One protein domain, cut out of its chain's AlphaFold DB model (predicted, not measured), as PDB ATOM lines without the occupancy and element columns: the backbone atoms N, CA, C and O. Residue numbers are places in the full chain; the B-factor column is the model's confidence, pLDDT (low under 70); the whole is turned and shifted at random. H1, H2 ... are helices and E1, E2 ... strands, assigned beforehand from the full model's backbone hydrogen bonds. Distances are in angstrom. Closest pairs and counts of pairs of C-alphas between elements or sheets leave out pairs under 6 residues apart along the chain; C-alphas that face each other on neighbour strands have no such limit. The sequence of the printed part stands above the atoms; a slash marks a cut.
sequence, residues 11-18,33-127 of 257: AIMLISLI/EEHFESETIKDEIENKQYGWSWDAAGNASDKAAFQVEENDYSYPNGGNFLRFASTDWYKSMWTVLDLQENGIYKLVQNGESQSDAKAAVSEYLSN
ATOM      1  N   ALA A  11       5.762 -45.533  19.709       29.47
ATOM      2  CA  ALA A  11       6.703 -46.521  19.149       29.47
ATOM      3  C   ALA A  11       7.844 -45.842  18.384       29.47
ATOM      4  O   ALA A  11       7.589 -44.907  17.636       29.47
ATOM      5  N   ILE A  12       9.081 -46.291  18.588       34.94
ATOM      6  CA  ILE A  12      10.289 -45.493  18.366       34.94
ATOM      7  C   ILE A  12      11.159 -46.119  17.279       34.94
ATOM      8  O   ILE A  12      11.577 -47.265  17.415       34.94
ATOM      9  N   MET A  13      11.506 -45.344  16.256       30.11
ATOM     10  CA  MET A  13      12.641 -45.633  15.375       30.11
ATOM     11  C   MET A  13      13.736 -44.596  15.656       30.11
ATOM     12  O   MET A  13      13.411 -43.418  15.782       30.11
ATOM     13  N   LEU A  14      14.985 -45.046  15.806       29.73
ATOM     14  CA  LEU A  14      16.165 -44.257  16.189       29.73
ATOM     15  C   LEU A  14      17.274 -44.446  15.138       29.73
ATOM     16  O   LEU A  14      17.526 -45.598  14.795       29.73
ATOM     17  N   ILE A  15      17.943 -43.383  14.658       32.06
ATOM     18  CA  ILE A  15      19.033 -43.447  13.647       32.06
ATOM     19  C   ILE A  15      20.316 -42.762  14.162       32.06
ATOM     20  O   ILE A  15      20.223 -41.655  14.681       32.06
ATOM     21  N   SER A  16      21.499 -43.384  14.008       27.02
ATOM     22  CA  SER A  16      22.823 -42.848  14.426       27.02
ATOM     23  C   SER A  16      23.964 -43.312  13.492       27.02
ATOM     24  O   SER A  16      24.251 -44.495  13.447       27.02
ATOM     25  N   LEU A  17      24.672 -42.444  12.757       30.94
ATOM     26  CA  LEU A  17      25.798 -42.879  11.897       30.94
ATOM     27  C   LEU A  17      27.139 -42.960  12.657       30.94
ATOM     28  O   LEU A  17      27.519 -42.024  13.354       30.94
ATOM     29  N   ILE A  18      27.894 -44.052  12.466       29.72
ATOM     30  CA  ILE A  18      29.320 -44.173  12.834       29.72
ATOM     31  C   ILE A  18      30.088 -44.685  11.599       29.72
ATOM     32  O   ILE A  18      29.630 -45.641  10.971       29.72
ATOM     33  N   GLU A  33      24.816 -36.626   3.769       80.50
ATOM     34  CA  GLU A  33      24.973 -37.130   5.124       80.50
ATOM     35  C   GLU A  33      24.088 -36.267   6.022       80.50
ATOM     36  O   GLU A  33      24.077 -35.039   5.885       80.50
ATOM     37  N   GLU A  34      23.326 -36.901   6.912       78.12
ATOM     38  CA  GLU A  34      22.553 -36.174   7.914       78.12
ATOM     39  C   GLU A  34      23.154 -36.351   9.292       78.12
ATOM     40  O   GLU A  34      23.412 -37.468   9.747       78.12
ATOM     41  N   HIS A  35      23.265 -35.225   9.986       73.00
ATOM     42  CA  HIS A  35      23.572 -35.195  11.400       73.00
ATOM     43  C   HIS A  35      22.285 -34.873  12.155       73.00
ATOM     44  O   HIS A  35      21.836 -33.727  12.189       73.00
ATOM     45  N   PHE A  36      21.705 -35.877  12.817       74.75
ATOM     46  CA  PHE A  36      20.515 -35.696  13.663       74.75
ATOM     47  C   PHE A  36      20.779 -34.845  14.927       74.75
ATOM     48  O   PHE A  36      19.876 -34.652  15.732       74.75
ATOM     49  N   GLU A  37      22.000 -34.318  15.078       61.78
ATOM     50  CA  GLU A  37      22.432 -33.310  16.058       61.78
ATOM     51  C   GLU A  37      22.057 -31.875  15.666       61.78
ATOM     52  O   GLU A  37      22.176 -30.968  16.487       61.78
ATOM     53  N   SER A  38      21.644 -31.632  14.415       70.56
ATOM     54  CA  SER A  38      21.299 -30.274  13.991       70.56
ATOM     55  C   SER A  38      20.108 -29.748  14.789       70.56
ATOM     56  O   SER A  38      19.048 -30.374  14.819       70.56
ATOM     57  N   GLU A  39      20.236 -28.539  15.343       73.12
ATOM     58  CA  GLU A  39      19.129 -27.829  15.999       73.12
ATOM     59  C   GLU A  39      17.920 -27.642  15.059       73.12
ATOM     60  O   GLU A  39      16.798 -27.444  15.523       73.12
ATOM     61  N   THR A  40      18.128 -27.738  13.741       81.50
ATOM     62  CA  THR A  40      17.095 -27.531  12.722       81.50
ATOM     63  C   THR A  40      16.358 -28.802  12.310       81.50
ATOM     64  O   THR A  40      15.235 -28.694  11.824       81.50
ATOM     65  N   ILE A  41      16.916 -30.005  12.511       81.69
ATOM     66  CA  ILE A  41      16.399 -31.227  11.857       81.69
ATOM     67  C   ILE A  41      14.958 -31.546  12.260       81.69
ATOM     68  O   ILE A  41      14.133 -31.938  11.437       81.69
ATOM     69  N   LYS A  42      14.626 -31.319  13.535       83.19
ATOM     70  CA  LYS A  42      13.268 -31.503  14.044       83.19
ATOM     71  C   LYS A  42      12.289 -30.578  13.325       83.19
ATOM     72  O   LYS A  42      11.242 -31.035  12.871       83.19
ATOM     73  N   ASP A  43      12.636 -29.300  13.228       85.50
ATOM     74  CA  ASP A  43      11.788 -28.280  12.620       85.50
ATOM     75  C   ASP A  43      11.665 -28.496  11.107       85.50
ATOM     76  O   ASP A  43      10.577 -28.334  10.555       85.50
ATOM     77  N   GLU A  44      12.742 -28.915  10.441       88.19
ATOM     78  CA  GLU A  44      12.742 -29.255   9.016       88.19
ATOM     79  C   GLU A  44      11.763 -30.395   8.717       88.19
ATOM     80  O   GLU A  44      10.933 -30.276   7.814       88.19
ATOM     81  N   ILE A  45      11.788 -31.470   9.512       87.06
ATOM     82  CA  ILE A  45      10.882 -32.605   9.317       87.06
ATOM     83  C   ILE A  45       9.445 -32.228   9.693       87.06
ATOM     84  O   ILE A  45       8.527 -32.468   8.907       87.06
ATOM     85  N   GLU A  46       9.224 -31.603  10.856       84.50
ATOM     86  CA  GLU A  46       7.884 -31.194  11.302       84.50
ATOM     87  C   GLU A  46       7.191 -30.292  10.277       84.50
ATOM     88  O   GLU A  46       6.005 -30.488   9.994       84.50
ATOM     89  N   ASN A  47       7.943 -29.361   9.680       87.00
ATOM     90  CA  ASN A  47       7.441 -28.400   8.702       87.00
ATOM     91  C   ASN A  47       7.581 -28.858   7.241       87.00
ATOM     92  O   ASN A  47       7.248 -28.084   6.342       87.00
ATOM     93  N   LYS A  48       8.023 -30.098   6.999       90.00
ATOM     94  CA  LYS A  48       8.172 -30.711   5.669       90.00
ATOM     95  C   LYS A  48       9.058 -29.893   4.715       90.00
ATOM     96  O   LYS A  48       8.623 -29.496   3.633       90.00
ATOM     97  N   GLN A  49      10.267 -29.564   5.159       91.44
ATOM     98  CA  GLN A  49      11.203 -28.692   4.452       91.44
ATOM     99  C   GLN A  49      12.410 -29.456   3.915       91.44
ATOM    100  O   GLN A  49      12.845 -30.447   4.491       91.44
ATOM    101  N   TYR A  50      12.994 -28.936   2.833       90.75
ATOM    102  CA  TYR A  50      14.298 -29.370   2.318       90.75
ATOM    103  C   TYR A  50      14.351 -30.875   2.012       90.75
ATOM    104  O   TYR A  50      15.302 -31.565   2.369       90.75
ATOM    105  N   GLY A  51      13.299 -31.400   1.383       89.12
ATOM    106  CA  GLY A  51      13.156 -32.827   1.086       89.12
ATOM    107  C   GLY A  51      12.739 -33.706   2.270       89.12
ATOM    108  O   GLY A  51      12.416 -34.873   2.057       89.12
ATOM    109  N   TRP A  52      12.682 -33.190   3.500       90.31
ATOM    110  CA  TRP A  52      12.073 -33.909   4.616       90.31
ATOM    111  C   TRP A  52      10.552 -33.807   4.583       90.31
ATOM    112  O   TRP A  52       9.975 -32.777   4.242       90.31
ATOM    113  N   SER A  53       9.879 -34.886   4.967       87.56
ATOM    114  CA  SER A  53       8.432 -34.935   5.137       87.56
ATOM    115  C   SER A  53       8.039 -36.079   6.074       87.56
ATOM    116  O   SER A  53       8.869 -36.858   6.542       87.56
ATOM    117  N   TRP A  54       6.749 -36.197   6.350       86.31
ATOM    118  CA  TRP A  54       6.156 -37.316   7.068       86.31
ATOM    119  C   TRP A  54       4.691 -37.465   6.664       86.31
ATOM    120  O   TRP A  54       4.043 -36.508   6.220       86.31
ATOM    121  N   ASP A  55       4.172 -38.677   6.808       80.38
ATOM    122  CA  ASP A  55       2.805 -39.023   6.438       80.38
ATOM    123  C   ASP A  55       2.253 -40.107   7.378       80.38
ATOM    124  O   ASP A  55       2.986 -40.687   8.189       80.38
ATOM    125  N   ALA A  56       0.941 -40.321   7.336       75.25
ATOM    126  CA  ALA A  56       0.229 -41.193   8.252       75.25
ATOM    127  C   ALA A  56      -0.993 -41.850   7.605       75.25
ATOM    128  O   ALA A  56      -1.667 -41.280   6.752       75.25
ATOM    129  N   ALA A  57      -1.326 -43.059   8.056       68.19
ATOM    130  CA  ALA A  57      -2.506 -43.763   7.572       68.19
ATOM    131  C   ALA A  57      -3.804 -43.231   8.222       68.19
ATOM    132  O   ALA A  57      -3.939 -43.201   9.447       68.19
ATOM    133  N   GLY A  58      -4.806 -42.900   7.398       63.47
ATOM    134  CA  GLY A  58      -6.176 -42.596   7.835       63.47
ATOM    135  C   GLY A  58      -6.341 -41.245   8.547       63.47
ATOM    136  O   GLY A  58      -5.661 -40.279   8.231       63.47
ATOM    137  N   ASN A  59      -7.257 -41.170   9.523       55.94
ATOM    138  CA  ASN A  59      -7.553 -39.955  10.307       55.94
ATOM    139  C   ASN A  59      -6.500 -39.688  11.408       55.94
ATOM    140  O   ASN A  59      -6.846 -39.325  12.539       55.94
ATOM    141  N   ALA A  60      -5.228 -39.992  11.152       57.28
ATOM    142  CA  ALA A  60      -4.133 -39.666  12.062       57.28
ATOM    143  C   ALA A  60      -4.022 -38.155  12.255       57.28
ATOM    144  O   ALA A  60      -4.353 -37.400  11.350       57.28
ATOM    145  N   SER A  61      -3.661 -37.719  13.466       55.69
ATOM    146  CA  SER A  61      -3.560 -36.294  13.780       55.69
ATOM    147  C   SER A  61      -2.688 -35.556  12.763       55.69
ATOM    148  O   SER A  61      -1.680 -36.103  12.321       55.69
ATOM    149  N   ASP A  62      -2.993 -34.283  12.498       61.94
ATOM    150  CA  ASP A  62      -2.219 -33.384  11.618       61.94
ATOM    151  C   ASP A  62      -0.792 -33.071  12.131       61.94
ATOM    152  O   ASP A  62      -0.178 -32.085  11.722       61.94
ATOM    153  N   LYS A  63      -0.260 -33.855  13.079       66.81
ATOM    154  CA  LYS A  63       1.031 -33.636  13.735       66.81
ATOM    155  C   LYS A  63       1.736 -34.962  14.000       66.81
ATOM    156  O   LYS A  63       1.146 -35.864  14.592       66.81
ATOM    157  N   ALA A  64       3.001 -35.039  13.609       68.88
ATOM    158  CA  ALA A  64       3.927 -36.088  14.016       68.88
ATOM    159  C   ALA A  64       4.588 -35.752  15.361       68.88
ATOM    160  O   ALA A  64       4.788 -34.578  15.677       68.88
ATOM    161  N   ALA A  65       4.917 -36.777  16.154       72.19
ATOM    162  CA  ALA A  65       5.757 -36.617  17.335       72.19
ATOM    163  C   ALA A  65       7.196 -36.983  16.991       72.19
ATOM    164  O   ALA A  65       7.521 -38.149  16.753       72.19
ATOM    165  N   PHE A  66       8.049 -35.969  17.027       75.75
ATOM    166  CA  PHE A  66       9.488 -36.132  16.948       75.75
ATOM    167  C   PHE A  66      10.113 -35.771  18.280       75.75
ATOM    168  O   PHE A  66       9.726 -34.801  18.938       75.75
ATOM    169  N   GLN A  67      11.114 -36.548  18.650       70.75
ATOM    170  CA  GLN A  67      11.975 -36.251  19.766       70.75
ATOM    171  C   GLN A  67      13.418 -36.339  19.283       70.75
ATOM    172  O   GLN A  67      13.850 -37.372  18.781       70.75
ATOM    173  N   VAL A  68      14.136 -35.231  19.416       68.19
ATOM    174  CA  VAL A  68      15.585 -35.176  19.236       68.19
ATOM    175  C   VAL A  68      16.150 -35.046  20.642       68.19
ATOM    176  O   VAL A  68      15.810 -34.095  21.348       68.19
ATOM    177  N   GLU A  69      16.906 -36.041  21.093       59.25
ATOM    178  CA  GLU A  69      17.556 -36.012  22.404       59.25
ATOM    179  C   GLU A  69      19.071 -35.927  22.219       59.25
ATOM    180  O   GLU A  69      19.675 -36.787  21.579       59.25
ATOM    181  N   GLU A  70      19.689 -34.930  22.854       51.53
ATOM    182  CA  GLU A  70      21.052 -35.081  23.350       51.53
ATOM    183  C   GLU A  70      20.959 -35.873  24.655       51.53
ATOM    184  O   GLU A  70      20.573 -35.326  25.686       51.53
ATOM    185  N   ASN A  71      21.298 -37.160  24.605       48.25
ATOM    186  CA  ASN A  71      21.769 -37.920  25.763       48.25
ATOM    187  C   ASN A  71      20.951 -37.691  27.065       48.25
ATOM    188  O   ASN A  71      21.476 -37.161  28.049       48.25
ATOM    189  N   ASP A  72      19.662 -38.062  27.094       43.31
ATOM    190  CA  ASP A  72      18.887 -37.985  28.338       43.31
ATOM    191  C   ASP A  72      19.301 -39.123  29.295       43.31
ATOM    192  O   ASP A  72      19.340 -40.301  28.929       43.31
ATOM    193  N   TYR A  73      19.584 -38.771  30.553       41.28
ATOM    194  CA  TYR A  73      20.138 -39.620  31.627       41.28
ATOM    195  C   TYR A  73      19.304 -40.879  31.955       41.28
ATOM    196  O   TYR A  73      19.715 -41.700  32.778       41.28
ATOM    197  N   SER A  74      18.119 -41.024  31.363       47.41
ATOM    198  CA  SER A  74      17.227 -42.176  31.513       47.41
ATOM    199  C   SER A  74      17.453 -43.318  30.518       47.41
ATOM    200  O   SER A  74      16.906 -44.392  30.755       47.41
ATOM    201  N   TYR A  75      18.245 -43.133  29.456       47.69
ATOM    202  CA  TYR A  75      18.621 -44.214  28.534       47.69
ATOM    203  C   TYR A  75      20.120 -44.523  28.680       47.69
ATOM    204  O   TYR A  75      20.939 -43.637  28.446       47.69
ATOM    205  N   PRO A  76      20.532 -45.745  29.078       39.97
ATOM    206  CA  PRO A  76      21.890 -45.972  29.584       39.97
ATOM    207  C   PRO A  76      23.041 -45.841  28.577       39.97
ATOM    208  O   PRO A  76      24.185 -45.924  29.006       39.97
ATOM    209  N   ASN A  77      22.792 -45.653  27.277       45.50
ATOM    210  CA  ASN A  77      23.843 -45.653  26.256       45.50
ATOM    211  C   ASN A  77      23.648 -44.511  25.250       45.50
ATOM    212  O   ASN A  77      22.804 -44.585  24.357       45.50
ATOM    213  N   GLY A  78      24.451 -43.461  25.431       45.66
ATOM    214  CA  GLY A  78      24.434 -42.226  24.658       45.66
ATOM    215  C   GLY A  78      24.801 -42.374  23.184       45.66
ATOM    216  O   GLY A  78      25.771 -43.036  22.817       45.66
ATOM    217  N   GLY A  79      24.022 -41.684  22.361       49.50
ATOM    218  CA  GLY A  79      24.236 -41.415  20.945       49.50
ATOM    219  C   GLY A  79      23.155 -40.440  20.474       49.50
ATOM    220  O   GLY A  79      22.101 -40.359  21.099       49.50
ATOM    221  N   ASN A  80      23.422 -39.684  19.411       60.28
ATOM    222  CA  ASN A  80      22.493 -38.686  18.881       60.28
ATOM    223  C   ASN A  80      21.508 -39.340  17.920       60.28
ATOM    224  O   ASN A  80      21.920 -40.094  17.035       60.28
ATOM    225  N   PHE A  81      20.215 -39.082  18.112       63.09
ATOM    226  CA  PHE A  81      19.182 -39.767  17.357       63.09
ATOM    227  C   PHE A  81      17.904 -38.953  17.170       63.09
ATOM    228  O   PHE A  81      17.488 -38.186  18.038       63.09
ATOM    229  N   LEU A  82      17.226 -39.209  16.053       72.25
ATOM    230  CA  LEU A  82      15.830 -38.835  15.866       72.25
ATOM    231  C   LEU A  82      14.944 -39.992  16.319       72.25
ATOM    232  O   LEU A  82      14.969 -41.052  15.702       72.25
ATOM    233  N   ARG A  83      14.144 -39.773  17.361       70.88
ATOM    234  CA  ARG A  83      13.030 -40.640  17.741       70.88
ATOM    235  C   ARG A  83      11.773 -40.147  17.045       70.88
ATOM    236  O   ARG A  83      11.304 -39.038  17.294       70.88
ATOM    237  N   PHE A  84      11.204 -40.996  16.204       71.56
ATOM    238  CA  PHE A  84       9.946 -40.730  15.519       71.56
ATOM    239  C   PHE A  84       8.870 -41.700  15.975       71.56
ATOM    240  O   PHE A  84       9.139 -42.897  16.091       71.56
ATOM    241  N   ALA A  85       7.669 -41.176  16.224       64.50
ATOM    242  CA  ALA A  85       6.571 -41.981  16.710       64.50
ATOM    243  C   ALA A  85       5.188 -41.358  16.442       64.50
ATOM    244  O   ALA A  85       5.048 -40.142  16.298       64.50
ATOM    245  N   SER A  86       4.140 -42.189  16.434       62.50
ATOM    246  CA  SER A  86       2.764 -41.679  16.395       62.50
ATOM    247  C   SER A  86       2.328 -41.144  17.759       62.50
ATOM    248  O   SER A  86       2.549 -41.782  18.785       62.50
ATOM    249  N   THR A  87       1.687 -39.977  17.771       60.09
ATOM    250  CA  THR A  87       1.027 -39.384  18.948       60.09
ATOM    251  C   THR A  87      -0.239 -40.133  19.366       60.09
ATOM    252  O   THR A  87      -0.683 -39.983  20.505       60.09
ATOM    253  N   ASP A  88      -0.811 -40.934  18.464       59.47
ATOM    254  CA  ASP A  88      -2.066 -41.653  18.649       59.47
ATOM    255  C   ASP A  88      -1.843 -43.171  18.619       59.47
ATOM    256  O   ASP A  88      -1.130 -43.717  17.778       59.47
ATOM    257  N   TRP A  89      -2.528 -43.880  19.518       56.81
ATOM    258  CA  TRP A  89      -2.474 -45.339  19.587       56.81
ATOM    259  C   TRP A  89      -3.036 -45.970  18.304       56.81
ATOM    260  O   TRP A  89      -4.051 -45.513  17.776       56.81
ATOM    261  N   TYR A  90      -2.405 -47.055  17.842       57.81
ATOM    262  CA  TYR A  90      -2.805 -47.839  16.661       57.81
ATOM    263  C   TYR A  90      -2.787 -47.088  15.318       57.81
ATOM    264  O   TYR A  90      -3.409 -47.547  14.359       57.81
ATOM    265  N   LYS A  91      -2.087 -45.951  15.220       67.19
ATOM    266  CA  LYS A  91      -1.916 -45.239  13.949       67.19
ATOM    267  C   LYS A  91      -0.506 -45.420  13.405       67.19
ATOM    268  O   LYS A  91       0.479 -45.219  14.111       67.19
ATOM    269  N   SER A  92      -0.423 -45.780  12.129       71.00
ATOM    270  CA  SER A  92       0.846 -45.883  11.413       71.00
ATOM    271  C   SER A  92       1.261 -44.509  10.905       71.00
ATOM    272  O   SER A  92       0.463 -43.814  10.273       71.00
ATOM    273  N   MET A  93       2.512 -44.140  11.158       76.69
ATOM    274  CA  MET A  93       3.148 -42.950  10.603       76.69
ATOM    275  C   MET A  93       4.512 -43.333  10.037       76.69
ATOM    276  O   MET A  93       5.107 -44.314  10.481       76.69
ATOM    277  N   TRP A  94       5.015 -42.569   9.074       82.00
ATOM    278  CA  TRP A  94       6.363 -42.739   8.534       82.00
ATOM    279  C   TRP A  94       6.998 -41.387   8.212       82.00
ATOM    280  O   TRP A  94       6.322 -40.443   7.803       82.00
ATOM    281  N   THR A  95       8.313 -41.309   8.399       86.75
ATOM    282  CA  THR A  95       9.137 -40.183   7.942       86.75
ATOM    283  C   THR A  95       9.597 -40.461   6.510       86.75
ATOM    284  O   THR A  95       9.819 -41.615   6.141       86.75
ATOM    285  N   VAL A  96       9.705 -39.418   5.690       87.25
ATOM    286  CA  VAL A  96      10.122 -39.499   4.286       87.25
ATOM    287  C   VAL A  96      11.261 -38.518   4.053       87.25
ATOM    288  O   VAL A  96      11.175 -37.366   4.469       87.25
ATOM    289  N   LEU A  97      12.293 -38.979   3.353       89.44
ATOM    290  CA  LEU A  97      13.372 -38.149   2.836       89.44
ATOM    291  C   LEU A  97      13.412 -38.274   1.313       89.44
ATOM    292  O   LEU A  97      13.667 -39.355   0.782       89.44
ATOM    293  N   ASP A  98      13.186 -37.164   0.621       89.69
ATOM    294  CA  ASP A  98      13.496 -37.019  -0.796       89.69
ATOM    295  C   ASP A  98      14.982 -36.663  -0.942       89.69
ATOM    296  O   ASP A  98      15.407 -35.527  -0.710       89.69
ATOM    297  N   LEU A  99      15.787 -37.662  -1.316       86.25
ATOM    298  CA  LEU A  99      17.233 -37.508  -1.496       86.25
ATOM    299  C   LEU A  99      17.590 -36.502  -2.595       86.25
ATOM    300  O   LEU A  99      18.644 -35.871  -2.522       86.25
ATOM    301  N   GLN A 100      16.741 -36.351  -3.615       88.06
ATOM    302  CA  GLN A 100      17.004 -35.425  -4.704       88.06
ATOM    303  C   GLN A 100      16.790 -33.987  -4.233       88.06
ATOM    304  O   GLN A 100      17.673 -33.147  -4.411       88.06
ATOM    305  N   GLU A 101      15.644 -33.697  -3.616       90.25
ATOM    306  CA  GLU A 101      15.351 -32.361  -3.093       90.25
ATOM    307  C   GLU A 101      16.346 -31.955  -1.998       90.25
ATOM    308  O   GLU A 101      16.905 -30.855  -2.050       90.25
ATOM    309  N   ASN A 102      16.618 -32.857  -1.051       89.88
ATOM    310  CA  ASN A 102      17.532 -32.577   0.049       89.88
ATOM    311  C   ASN A 102      18.979 -32.388  -0.438       89.88
ATOM    312  O   ASN A 102      19.616 -31.390  -0.097       89.88
ATOM    313  N   GLY A 103      19.477 -33.275  -1.308       88.75
ATOM    314  CA  GLY A 103      20.825 -33.158  -1.871       88.75
ATOM    315  C   GLY A 103      21.031 -31.836  -2.619       88.75
ATOM    316  O   GLY A 103      22.043 -31.162  -2.427       88.75
ATOM    317  N   ILE A 104      20.035 -31.399  -3.402       90.31
ATOM    318  CA  ILE A 104      20.067 -30.088  -4.070       90.31
ATOM    319  C   ILE A 104      20.140 -28.956  -3.042       90.31
ATOM    320  O   ILE A 104      20.936 -28.032  -3.209       90.31
ATOM    321  N   TYR A 105      19.315 -29.006  -1.994       90.44
ATOM    322  CA  TYR A 105      19.312 -27.987  -0.949       90.44
ATOM    323  C   TYR A 105      20.683 -27.863  -0.273       90.44
ATOM    324  O   TYR A 105      21.206 -26.751  -0.180       90.44
ATOM    325  N   LYS A 106      21.295 -28.978   0.144       85.94
ATOM    326  CA  LYS A 106      22.593 -28.970   0.841       85.94
ATOM    327  C   LYS A 106      23.719 -28.432  -0.054       85.94
ATOM    328  O   LYS A 106      24.512 -27.613   0.403       85.94
ATOM    329  N   LEU A 107      23.757 -28.803  -1.338       87.19
ATOM    330  CA  LEU A 107      24.739 -28.253  -2.285       87.19
ATOM    331  C   LEU A 107      24.569 -26.738  -2.482       87.19
ATOM    332  O   LEU A 107      25.551 -25.995  -2.468       87.19
ATOM    333  N   VAL A 108      23.326 -26.256  -2.585       91.56
ATOM    334  CA  VAL A 108      23.039 -24.815  -2.682       91.56
ATOM    335  C   VAL A 108      23.437 -24.071  -1.403       91.56
ATOM    336  O   VAL A 108      24.009 -22.985  -1.490       91.56
ATOM    337  N   GLN A 109      23.199 -24.647  -0.218       87.94
ATOM    338  CA  GLN A 109      23.676 -24.077   1.055       87.94
ATOM    339  C   GLN A 109      25.206 -23.950   1.096       87.94
ATOM    340  O   GLN A 109      25.730 -22.986   1.652       87.94
ATOM    341  N   ASN A 110      25.918 -24.863   0.434       87.56
ATOM    342  CA  ASN A 110      27.377 -24.844   0.316       87.56
ATOM    343  C   ASN A 110      27.901 -23.925  -0.806       87.56
ATOM    344  O   ASN A 110      29.104 -23.891  -1.067       87.56
ATOM    345  N   GLY A 111      27.027 -23.138  -1.443       91.25
ATOM    346  CA  GLY A 111      27.396 -22.107  -2.414       91.25
ATOM    347  C   GLY A 111      27.318 -22.535  -3.879       91.25
ATOM    348  O   GLY A 111      27.674 -21.736  -4.749       91.25
ATOM    349  N   GLU A 112      26.842 -23.747  -4.181       92.00
ATOM    350  CA  GLU A 112      26.568 -24.135  -5.565       92.00
ATOM    351  C   GLU A 112      25.353 -23.398  -6.136       92.00
ATOM    352  O   GLU A 112      24.402 -23.038  -5.437       92.00
ATOM    353  N   SER A 113      25.355 -23.188  -7.454       94.81
ATOM    354  CA  SER A 113      24.173 -22.663  -8.127       94.81
ATOM    355  C   SER A 113      23.061 -23.717  -8.154       94.81
ATOM    356  O   SER A 113      23.313 -24.917  -8.248       94.81
ATOM    357  N   GLN A 114      21.802 -23.273  -8.160       94.50
ATOM    358  CA  GLN A 114      20.648 -24.174  -8.243       94.50
ATOM    359  C   GLN A 114      20.712 -25.120  -9.460       94.50
ATOM    360  O   GLN A 114      20.216 -26.244  -9.389       94.50
ATOM    361  N   SER A 115      21.251 -24.658 -10.595       93.62
ATOM    362  CA  SER A 115      21.373 -25.474 -11.807       93.62
ATOM    363  C   SER A 115      22.467 -26.525 -11.693       93.62
ATOM    364  O   SER A 115      22.249 -27.654 -12.129       93.62
ATOM    365  N   ASP A 116      23.602 -26.165 -11.095       91.31
ATOM    366  CA  ASP A 116      24.737 -27.076 -10.956       91.31
ATOM    367  C   ASP A 116      24.418 -28.159  -9.922       91.31
ATOM    368  O   ASP A 116      24.540 -29.341 -10.235       91.31
ATOM    369  N   ALA A 117      23.831 -27.779  -8.780       89.38
ATOM    370  CA  ALA A 117      23.369 -28.716  -7.756       89.38
ATOM    371  C   ALA A 117      22.365 -29.741  -8.317       89.38
ATOM    372  O   ALA A 117      22.461 -30.942  -8.065       89.38
ATOM    373  N   LYS A 118      21.409 -29.288  -9.144       91.25
ATOM    374  CA  LYS A 118      20.452 -30.177  -9.831       91.25
ATOM    375  C   LYS A 118      21.146 -31.173 -10.755       91.25
ATOM    376  O   LYS A 118      20.751 -32.340 -10.782       91.25
ATOM    377  N   ALA A 119      22.129 -30.718 -11.528       87.50
ATOM    378  CA  ALA A 119      22.870 -31.575 -12.444       87.50
ATOM    379  C   ALA A 119      23.705 -32.612 -11.678       87.50
ATOM    380  O   ALA A 119      23.599 -33.799 -11.980       87.50
ATOM    381  N   ALA A 120      24.435 -32.178 -10.648       86.50
ATOM    382  CA  ALA A 120      25.286 -33.030  -9.822       86.50
ATOM    383  C   ALA A 120      24.487 -34.132  -9.108       86.50
ATOM    384  O   ALA A 120      24.826 -35.311  -9.205       86.50
ATOM    385  N   VAL A 121      23.373 -33.776  -8.461       87.31
ATOM    386  CA  VAL A 121      22.504 -34.740  -7.761       87.31
ATOM    387  C   VAL A 121      21.890 -35.743  -8.740       87.31
ATOM    388  O   VAL A 121      21.877 -36.943  -8.473       87.31
ATOM    389  N   SER A 122      21.420 -35.273  -9.900       85.88
ATOM    390  CA  SER A 122      20.843 -36.154 -10.925       85.88
ATOM    391  C   SER A 122      21.878 -37.137 -11.477       85.88
ATOM    392  O   SER A 122      21.560 -38.304 -11.705       85.88
ATOM    393  N   GLU A 123      23.114 -36.684 -11.693       83.69
ATOM    394  CA  GLU A 123      24.220 -37.536 -12.130       83.69
ATOM    395  C   GLU A 123      24.578 -38.576 -11.065       83.69
ATOM    396  O   GLU A 123      24.690 -39.761 -11.381       83.69
ATOM    397  N   TYR A 124      24.683 -38.168  -9.798       84.00
ATOM    398  CA  TYR A 124      24.995 -39.076  -8.699       84.00
ATOM    399  C   TYR A 124      23.946 -40.186  -8.553       84.00
ATOM    400  O   TYR A 124      24.289 -41.367  -8.559       84.00
ATOM    401  N   LEU A 125      22.659 -39.824  -8.506       82.12
ATOM    402  CA  LEU A 125      21.551 -40.777  -8.353       82.12
ATOM    403  C   LEU A 125      21.332 -41.668  -9.591       82.12
ATOM    404  O   LEU A 125      20.613 -42.662  -9.511       82.12
ATOM    405  N   SER A 126      21.959 -41.344 -10.727       79.19
ATOM    406  CA  SER A 126      21.934 -42.178 -11.938       79.19
ATOM    407  C   SER A 126      23.020 -43.262 -11.958       79.19
ATOM    408  O   SER A 126      23.006 -44.124 -12.840       79.19
ATOM    409  N   ASN A 127      23.964 -43.226 -11.016       81.94
ATOM    410  CA  ASN A 127      25.066 -44.176 -10.900       81.94
ATOM    411  C   ASN A 127      24.811 -45.212  -9.803       81.94
ATOM    412  O   ASN A 127      23.845 -45.130  -9.055       81.94
TER     413      ASN A 127
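AT A GLANCE: This is residues 11 to 18 and 33 to 127 of the 257 residues of an uncharacterized protein of Firmicutes bacterium AM55-24TS (UniProt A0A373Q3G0). Two small ladders of two strands each, E2 with E5 and E3 with E4, come together near Ala 85 and Met 93 and open from there like a V, with the short helix H1 bridging the gap on the side of E2 and E3. E1 runs alongside E4, the helical hairpin of H2 and H3 makes the end of the domain beyond E5, and residues 72 to 77 stick out. The printed part has 103 residues with three named helices and five named strands, in the order E1 H1 E2 E3 E4 E5 H2 H3; both sheets are antiparallel and the class is mixed, helices and strands. It is only just loose, close to compact, with a radius of gyration of the C-alphas of 15.8 A and spans of 44 by 35 by 24 A.

HOW THE PARTS SIT: E2, residues 52 to 56, and E5, residues 93 to 97, are antiparallel neighbours at 158 degrees between their directions. N 53 and O 96 are 2.8 A apart and N 94 and O 55 are 2.9 A apart, within hydrogen-bond range. E3, residues 65 to 69, and E4, residues 81 to 85, form an antiparallel hairpin at 159 degrees, with N 67 and O 83 at 2.8 A. The closest C-alphas of E4 and E5 are those of Ala 85 and Met 93, 7.1 A apart. H1, residues 41 to 46, has its closest C-alphas to E2 at Ile 45 and Trp 52, 5.0 A, and to E3 at Lys 42 and Phe 66, 6.6 A. E1, residues 12 to 15, pairs with no named strand; its closest C-alphas to E4 are those of Leu 14 and Arg 83, 5.0 A. H2, residues 99 to 109, and H3, residues 114 to 125, touch as a helical hairpin, with the C-alphas of Ile 104 and Ala 117 closest at 5.1 A. They run opposite ways at a steep tilt of 41 degrees. H3 is apart from the five strands and from H1. In H1, H2 and H3 every O i to N i+4 pair is within hydrogen-bond range.

IN THESE COORDINATES: E2 is 14.4 A long from first to last C-alpha, E5 13.7 A, E3 12.9 A and E4 12.8 A. H3 is 16.6 A long and H2 15.1 A; E1, 10.1 A, and H1, 8.5 A, are shorter. E1 begins with C-alpha 12 at (10.289, -45.493, 18.366), E2 with C-alpha 52 at (12.073, -33.909, 4.616), and H3 ends with C-alpha 125 at (21.551, -40.777, -8.353).

THE WHOLE: The two C-alphas farthest apart are those of Ser 74 and Ser 115, 46.6 A. Residues 19 to 32 are not printed, and C-alphas 18 and 33 are 11.3 A apart across this cut, which lies in the link from E1 to H1. The link from E3 to E4 is long, with 11 residues. The mean pLDDT of the printed part is 72.1; it is under 70 in residues 11 to 18, 37, 57 to 64, 68 to 81 and 85 to 91.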